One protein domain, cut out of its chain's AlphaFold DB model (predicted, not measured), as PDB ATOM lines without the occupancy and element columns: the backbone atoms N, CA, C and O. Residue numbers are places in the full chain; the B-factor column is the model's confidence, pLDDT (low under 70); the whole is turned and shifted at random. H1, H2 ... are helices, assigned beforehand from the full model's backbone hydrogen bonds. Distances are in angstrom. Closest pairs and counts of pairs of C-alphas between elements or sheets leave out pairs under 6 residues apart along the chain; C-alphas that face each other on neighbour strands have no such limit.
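AT A GLANCE: This is residues 2 to 55 of the 116 residues of an uncharacterized protein of Candidatus Moranbacteria bacterium CG_4_9_14_3_um_filter_42_9 (UniProt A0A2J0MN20). Two straight helices make an open L, a shorter arm H1 and a longer arm H2, with the corner at the tight link of residues 20 and 21 and no packing of one arm on the other. The printed part has 54 residues, with two named helices in the order H1, H2 and no named strand; the class is all helix. The whole is extended, with a radius of gyration of the C-alphas of 19.7 A, and flat, spanning 59 by 34 by 6 A.

IN THESE COORDINATES: H1 is residues 4 to 19, 22.2 A from first to last C-alpha, beginning with C-alpha 4 at (33.831, 24.835, -33.019). H2 is residues 22 to 53, 46.4 A long between its first and last C-alphas, and ends with C-alpha 53 at (-17.551, 41.428, -45.344).

HOW THE PARTS SIT: H1 and H2 are apart, but only just, with their closest C-alphas 8.3 A from each other. Residues 2 to 16, 18 to 24 and 26 to 55 stand free. In H1 and H2 every O i to N i+4 pair is within hydrogen-bond range.

THE WHOLE: The C-alphas of Ser 4 and Gly 55, the two farthest apart, are 59.1 A from each other. The printed part has no cut and no long link. The mean pLDDT of the printed part is 71.7, and 24 residues are under 70, among them residues 15 to 20 and 48 to 55.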
ATOM      1  N   LYS A   2      35.900  30.581 -32.198       55.44
ATOM      2  CA  LYS A   2      34.411  30.586 -32.116       55.44
ATOM      3  C   LYS A   2      33.718  29.621 -33.101       55.44
ATOM      4  O   LYS A   2      32.506  29.464 -33.052       55.44
ATOM      5  N   ILE A   3      34.488  28.950 -33.960       57.56
ATOM      6  CA  ILE A   3      33.983  28.123 -35.073       57.56
ATOM      7  C   ILE A   3      33.571  26.706 -34.611       57.56
ATOM      8  O   ILE A   3      32.746  26.062 -35.256       57.56
ATOM      9  N   SER A   4      34.064  26.223 -33.459       69.88
ATOM     10  CA  SER A   4      33.831  24.835 -33.019       69.88
ATOM     11  C   SER A   4      32.388  24.539 -32.598       69.88
ATOM     12  O   SER A   4      31.896  23.451 -32.877       69.88
ATOM     13  N   LYS A   5      31.680  25.498 -31.983       70.94
ATOM     14  CA  LYS A   5      30.304  25.285 -31.490       70.94
ATOM     15  C   LYS A   5      29.277  25.163 -32.620       70.94
ATOM     16  O   LYS A   5      28.381  24.335 -32.531       70.94
ATOM     17  N   ILE A   6      29.434  25.951 -33.686       76.12
ATOM     18  CA  ILE A   6      28.555  25.895 -34.866       76.12
ATOM     19  C   ILE A   6      28.752  24.567 -35.596       76.12
ATOM     20  O   ILE A   6      27.781  23.905 -35.946       76.12
ATOM     21  N   ARG A   7      30.008  24.134 -35.754       78.06
ATOM     22  CA  ARG A   7      30.326  22.846 -36.374       78.06
ATOM     23  C   ARG A   7      29.744  21.675 -35.579       78.06
ATOM     24  O   ARG A   7      29.105  20.816 -36.165       78.06
ATOM     25  N   LEU A   8      29.880  21.694 -34.252       76.75
ATOM     26  CA  LEU A   8      29.255  20.703 -33.367       76.75
ATOM     27  C   LEU A   8      27.727  20.686 -33.484       76.75
ATOM     28  O   LEU A   8      27.142  19.613 -33.529       76.75
ATOM     29  N   ALA A   9      27.077  21.846 -33.581       77.56
ATOM     30  CA  ALA A   9      25.629  21.912 -33.757       77.56
ATOM     31  C   ALA A   9      25.175  21.296 -35.094       77.56
ATOM     32  O   ALA A   9      24.207  20.543 -35.116       77.56
ATOM     33  N   PHE A  10      25.896  21.563 -36.188       81.69
ATOM     34  CA  PHE A  10      25.607  20.962 -37.494       81.69
ATOM     35  C   PHE A  10      25.786  19.441 -37.491       81.69
ATOM     36  O   PHE A  10      24.917  18.729 -37.987       81.69
ATOM     37  N   GLU A  11      26.865  18.941 -36.889       78.88
ATOM     38  CA  GLU A  11      27.125  17.501 -36.777       78.88
ATOM     39  C   GLU A  11      26.073  16.799 -35.911       78.88
ATOM     40  O   GLU A  11      25.575  15.738 -36.276       78.88
ATOM     41  N   LEU A  12      25.664  17.407 -34.795       76.44
ATOM     42  CA  LEU A  12      24.627  16.847 -33.926       76.44
ATOM     43  C   LEU A  12      23.260  16.808 -34.616       76.44
ATOM     44  O   LEU A  12      22.558  15.807 -34.506       76.44
ATOM     45  N   VAL A  13      22.897  17.849 -35.371       78.00
ATOM     46  CA  VAL A  13      21.662  17.869 -36.172       78.00
ATOM     47  C   VAL A  13      21.713  16.813 -37.277       78.00
ATOM     48  O   VAL A  13      20.745  16.084 -37.477       78.00
ATOM     49  N   TYR A  14      22.850  16.683 -37.960       74.94
ATOM     50  CA  TYR A  14      23.046  15.685 -39.008       74.94
ATOM     51  C   TYR A  14      22.963  14.250 -38.467       74.94
ATOM     52  O   TYR A  14      22.277  13.408 -39.046       74.94
ATOM     53  N   LEU A  15      23.591  13.977 -37.321       69.88
ATOM     54  CA  LEU A  15      23.519  12.681 -36.644       69.88
ATOM     55  C   LEU A  15      22.105  12.375 -36.139       69.88
ATOM     56  O   LEU A  15      21.673  11.232 -36.234       69.88
ATOM     57  N   TRP A  16      21.361  13.381 -35.672       69.25
ATOM     58  CA  TRP A  16      19.970  13.220 -35.240       69.25
ATOM     59  C   TRP A  16      19.033  12.895 -36.412       69.25
ATOM     60  O   TRP A  16      18.206  11.992 -36.318       69.25
ATOM     61  N   ILE A  17      19.225  13.554 -37.560       64.94
ATOM     62  CA  ILE A  17      18.505  13.250 -38.808       64.94
ATOM     63  C   ILE A  17      18.859  11.849 -39.323       64.94
ATOM     64  O   ILE A  17      17.994  11.144 -39.833       64.94
ATOM     65  N   ARG A  18      20.116  11.424 -39.165       67.69
ATOM     66  CA  ARG A  18      20.594  10.100 -39.582       67.69
ATOM     67  C   ARG A  18      20.162   8.971 -38.636       67.69
ATOM     68  O   ARG A  18      20.118   7.821 -39.062       67.69
ATOM     69  N   ALA A  19      19.866   9.292 -37.377       66.94
ATOM     70  CA  ALA A  19      19.348   8.360 -36.378       66.94
ATOM     71  C   ALA A  19      17.826   8.150 -36.480       66.94
ATOM     72  O   ALA A  19      17.320   7.163 -35.951       66.94
ATOM     73  N   LEU A  20      17.108   9.042 -37.173       65.31
ATOM     74  CA  LEU A  20      15.689   8.870 -37.468       65.31
ATOM     75  C   LEU A  20      15.502   7.778 -38.520       65.31
ATOM     76  O   LEU A  20      16.068   7.816 -39.616       65.31
ATOM     77  N   THR A  21      14.657   6.806 -38.204       74.81
ATOM     78  CA  THR A  21      14.235   5.807 -39.179       74.81
ATOM     79  C   THR A  21      13.440   6.480 -40.302       74.81
ATOM     80  O   THR A  21      12.746   7.479 -40.102       74.81
ATOM     81  N   TYR A  22      13.484   5.911 -41.509       68.44
ATOM     82  CA  TYR A  22      12.715   6.408 -42.660       68.44
ATOM     83  C   TYR A  22      11.212   6.586 -42.344       68.44
ATOM     84  O   TYR A  22      10.569   7.515 -42.833       68.44
ATOM     85  N   GLN A  23      10.665   5.739 -41.463       67.19
ATOM     86  CA  GLN A  23       9.282   5.818 -40.984       67.19
ATOM     87  C   GLN A  23       9.015   7.064 -40.126       67.19
ATOM     88  O   GLN A  23       7.978   7.706 -40.288       67.19
ATOM     89  N   GLU A  24       9.951   7.455 -39.259       75.75
ATOM     90  CA  GLU A  24       9.816   8.652 -38.423       75.75
ATOM     91  C   GLU A  24       9.934   9.936 -39.250       75.75
ATOM     92  O   GLU A  24       9.171  10.880 -39.038       75.75
ATOM     93  N   ILE A  25      10.810   9.956 -40.259       73.75
ATOM     94  CA  ILE A  25      10.912  11.078 -41.206       73.75
ATOM     95  C   ILE A  25       9.586  11.250 -41.964       73.75
ATOM     96  O   ILE A  25       9.041  12.355 -42.026       73.75
ATOM     97  N   ILE A  26       9.012  10.159 -42.484       75.38
ATOM     98  CA  ILE A  26       7.698  10.185 -43.149       75.38
ATOM     99  C   ILE A  26       6.599  10.658 -42.197       75.38
ATOM    100  O   ILE A  26       5.722  11.427 -42.604       75.38
ATOM    101  N   TYR A  27       6.617  10.207 -40.943       79.94
ATOM    102  CA  TYR A  27       5.646  10.622 -39.937       79.94
ATOM    103  C   TYR A  27       5.681  12.140 -39.728       79.94
ATOM    104  O   TYR A  27       4.644  12.799 -39.846       79.94
ATOM    105  N   TRP A  28       6.864  12.722 -39.524       75.81
ATOM    106  CA  TRP A  28       7.011  14.164 -39.335       75.81
ATOM    107  C   TRP A  28       6.642  14.971 -40.581       75.81
ATOM    108  O   TRP A  28       5.975  15.997 -40.454       75.81
ATOM    109  N   ILE A  29       6.961  14.484 -41.784       80.19
ATOM    110  CA  ILE A  29       6.509  15.108 -43.039       80.19
ATOM    111  C   ILE A  29       4.976  15.128 -43.113       80.19
ATOM    112  O   ILE A  29       4.384  16.163 -43.422       80.19
ATOM    113  N   LYS A  30       4.307  14.018 -42.779       83.00
ATOM    114  CA  LYS A  30       2.836  13.947 -42.757       83.00
ATOM    115  C   LYS A  30       2.230  14.890 -41.718       83.00
ATOM    116  O   LYS A  30       1.208  15.519 -41.993       83.00
ATOM    117  N   VAL A  31       2.842  15.004 -40.540       83.94
ATOM    118  CA  VAL A  31       2.403  15.930 -39.485       83.94
ATOM    119  C   VAL A  31       2.533  17.379 -39.954       83.94
ATOM    120  O   VAL A  31       1.557  18.124 -39.885       83.94
ATOM    121  N   GLN A  32       3.680  17.762 -40.518       75.88
ATOM    122  CA  GLN A  32       3.901  19.109 -41.050       75.88
ATOM    123  C   GLN A  32       2.943  19.436 -42.202       75.88
ATOM    124  O   GLN A  32       2.360  20.516 -42.226       75.88
ATOM    125  N   ALA A  33       2.687  18.485 -43.104       75.44
ATOM    126  CA  ALA A  33       1.717  18.655 -44.184       75.44
ATOM    127  C   ALA A  33       0.283  18.863 -43.662       75.44
ATOM    128  O   ALA A  33      -0.445  19.712 -44.179       75.44
ATOM    129  N   ARG A  34      -0.129  18.141 -42.608       78.81
ATOM    130  CA  ARG A  34      -1.441  18.342 -41.963       78.81
ATOM    131  C   ARG A  34      -1.552  19.707 -41.293       78.81
ATOM    132  O   ARG A  34      -2.582  20.359 -41.441       78.81
ATOM    133  N   ILE A  35      -0.506  20.142 -40.592       78.31
ATOM    134  CA  ILE A  35      -0.457  21.466 -39.958       78.31
ATOM    135  C   ILE A  35      -0.532  22.556 -41.033       78.31
ATOM    136  O   ILE A  35      -1.377  23.441 -40.943       78.31
ATOM    137  N   ALA A  36       0.266  22.446 -42.095       71.38
ATOM    138  CA  ALA A  36       0.246  23.381 -43.214       71.38
ATOM    139  C   ALA A  36      -1.131  23.436 -43.896       71.38
ATOM    140  O   ALA A  36      -1.640  24.527 -44.150       71.38
ATOM    141  N   HIS A  37      -1.777  22.288 -44.131       74.12
ATOM    142  CA  HIS A  37      -3.133  22.229 -44.681       74.12
ATOM    143  C   HIS A  37      -4.162  22.897 -43.756       74.12
ATOM    144  O   HIS A  37      -5.008  23.659 -44.223       74.12
ATOM    145  N   ALA A  38      -4.079  22.668 -42.442       67.38
ATOM    146  CA  ALA A  38      -4.955  23.310 -41.464       67.38
ATOM    147  C   ALA A  38      -4.756  24.836 -41.432       67.38
ATOM    148  O   ALA A  38      -5.733  25.584 -41.500       67.38
ATOM    149  N   CYS A  39      -3.505  25.305 -41.422       65.31
ATOM    150  CA  CYS A  39      -3.171  26.727 -41.488       65.31
ATOM    151  C   CYS A  39      -3.649  27.369 -42.799       65.31
ATOM    152  O   CYS A  39      -4.220  28.462 -42.776       65.31
ATOM    153  N   LEU A  40      -3.474  26.687 -43.936       64.75
ATOM    154  CA  LEU A  40      -3.943  27.150 -45.244       64.75
ATOM    155  C   LEU A  40      -5.475  27.246 -45.283       64.75
ATOM    156  O   LEU A  40      -6.021  28.233 -45.775       64.75
ATOM    157  N   HIS A  41      -6.173  26.259 -44.719       71.00
ATOM    158  CA  HIS A  41      -7.630  26.255 -44.618       71.00
ATOM    159  C   HIS A  41      -8.139  27.402 -43.728       71.00
ATOM    160  O   HIS A  41      -9.087  28.105 -44.089       71.00
ATOM    161  N   GLU A  42      -7.481  27.660 -42.595       68.50
ATOM    162  CA  GLU A  42      -7.827  28.775 -41.713       68.50
ATOM    163  C   GLU A  42      -7.571  30.141 -42.376       68.50
ATOM    164  O   GLU A  42      -8.424  31.035 -42.309       68.50
ATOM    165  N   PHE A  43      -6.435  30.299 -43.062       68.81
ATOM    166  CA  PHE A  43      -6.078  31.515 -43.796       68.81
ATOM    167  C   PHE A  43      -7.050  31.786 -44.950       68.81
ATOM    168  O   PHE A  43      -7.605  32.883 -45.050       68.81
ATOM    169  N   CYS A  44      -7.348  30.770 -45.764       71.75
ATOM    170  CA  CYS A  44      -8.346  30.854 -46.829       71.75
ATOM    171  C   CYS A  44      -9.728  31.227 -46.263       71.75
ATOM    172  O   CYS A  44     -10.416  32.097 -46.801       71.75
ATOM    173  N   GLY A  45     -10.100  30.672 -45.106       70.06
ATOM    174  CA  GLY A  45     -11.315  31.046 -44.386       70.06
ATOM    175  C   GLY A  45     -11.340  32.513 -43.939       70.06
ATOM    176  O   GLY A  45     -12.392  33.151 -43.987       70.06
ATOM    177  N   LYS A  46     -10.207  33.086 -43.508       72.44
ATOM    178  CA  LYS A  46     -10.090  34.521 -43.162       72.44
ATOM    179  C   LYS A  46     -10.224  35.412 -44.401       72.44
ATOM    180  O   LYS A  46     -11.001  36.366 -44.377       72.44
ATOM    181  N   VAL A  47      -9.546  35.073 -45.498       70.88
ATOM    182  CA  VAL A  47      -9.632  35.817 -46.768       70.88
ATOM    183  C   VAL A  47     -11.056  35.780 -47.323       70.88
ATOM    184  O   VAL A  47     -11.628  36.828 -47.621       70.88
ATOM    185  N   LYS A  48     -11.681  34.597 -47.364       65.94
ATOM    186  CA  LYS A  48     -13.075  34.429 -47.794       65.94
ATOM    187  C   LYS A  48     -14.026  35.288 -46.956       65.94
ATOM    188  O   LYS A  48     -14.850  36.000 -47.525       65.94
ATOM    189  N   ARG A  49     -13.882  35.290 -45.623       67.75
ATOM    190  CA  ARG A  49     -14.668  36.150 -44.715       67.75
ATOM    191  C   ARG A  49     -14.454  37.642 -44.986       67.75
ATOM    192  O   ARG A  49     -15.421  38.397 -44.992       67.75
ATOM    193  N   SER A  50     -13.224  38.069 -45.267       69.88
ATOM    194  CA  SER A  50     -12.919  39.462 -45.627       69.88
ATOM    195  C   SER A  50     -13.602  39.882 -46.937       69.88
ATOM    196  O   SER A  50     -14.240  40.935 -46.995       69.88
ATOM    197  N   ILE A  51     -13.561  39.028 -47.964       67.38
ATOM    198  CA  ILE A  51     -14.238  39.261 -49.251       67.38
ATOM    199  C   ILE A  51     -15.763  39.338 -49.065       67.38
ATOM    200  O   ILE A  51     -16.411  40.221 -49.632       67.38
ATOM    201  N   TRP A  52     -16.335  38.459 -48.236       65.56
ATOM    202  CA  TRP A  52     -17.748  38.512 -47.844       65.56
ATOM    203  C   TRP A  52     -18.102  39.825 -47.142       65.56
ATOM    204  O   TRP A  52     -19.059  40.490 -47.538       65.56
ATOM    205  N   ASN A  53     -17.319  40.218 -46.135       64.12
ATOM    206  CA  ASN A  53     -17.551  41.428 -45.344       64.12
ATOM    207  C   ASN A  53     -17.423  42.714 -46.170       64.12
ATOM    208  O   ASN A  53     -18.068  43.707 -45.848       64.12
ATOM    209  N   ARG A  54     -16.640  42.696 -47.255       68.81
ATOM    210  CA  ARG A  54     -16.543  43.802 -48.221       68.81
ATOM    211  C   ARG A  54     -17.692  43.835 -49.238       68.81
ATOM    212  O   ARG A  54     -17.711  44.712 -50.091       68.81
ATOM    213  N   GLY A  55     -18.639  42.896 -49.185       61.03
ATOM    214  CA  GLY A  55     -19.800  42.854 -50.084       61.03
ATOM    215  C   GLY A  55     -19.492  42.420 -51.523       61.03
ATOM    216  O   GLY A  55     -20.407  42.344 -52.341       61.03
TER     217      GLY A  55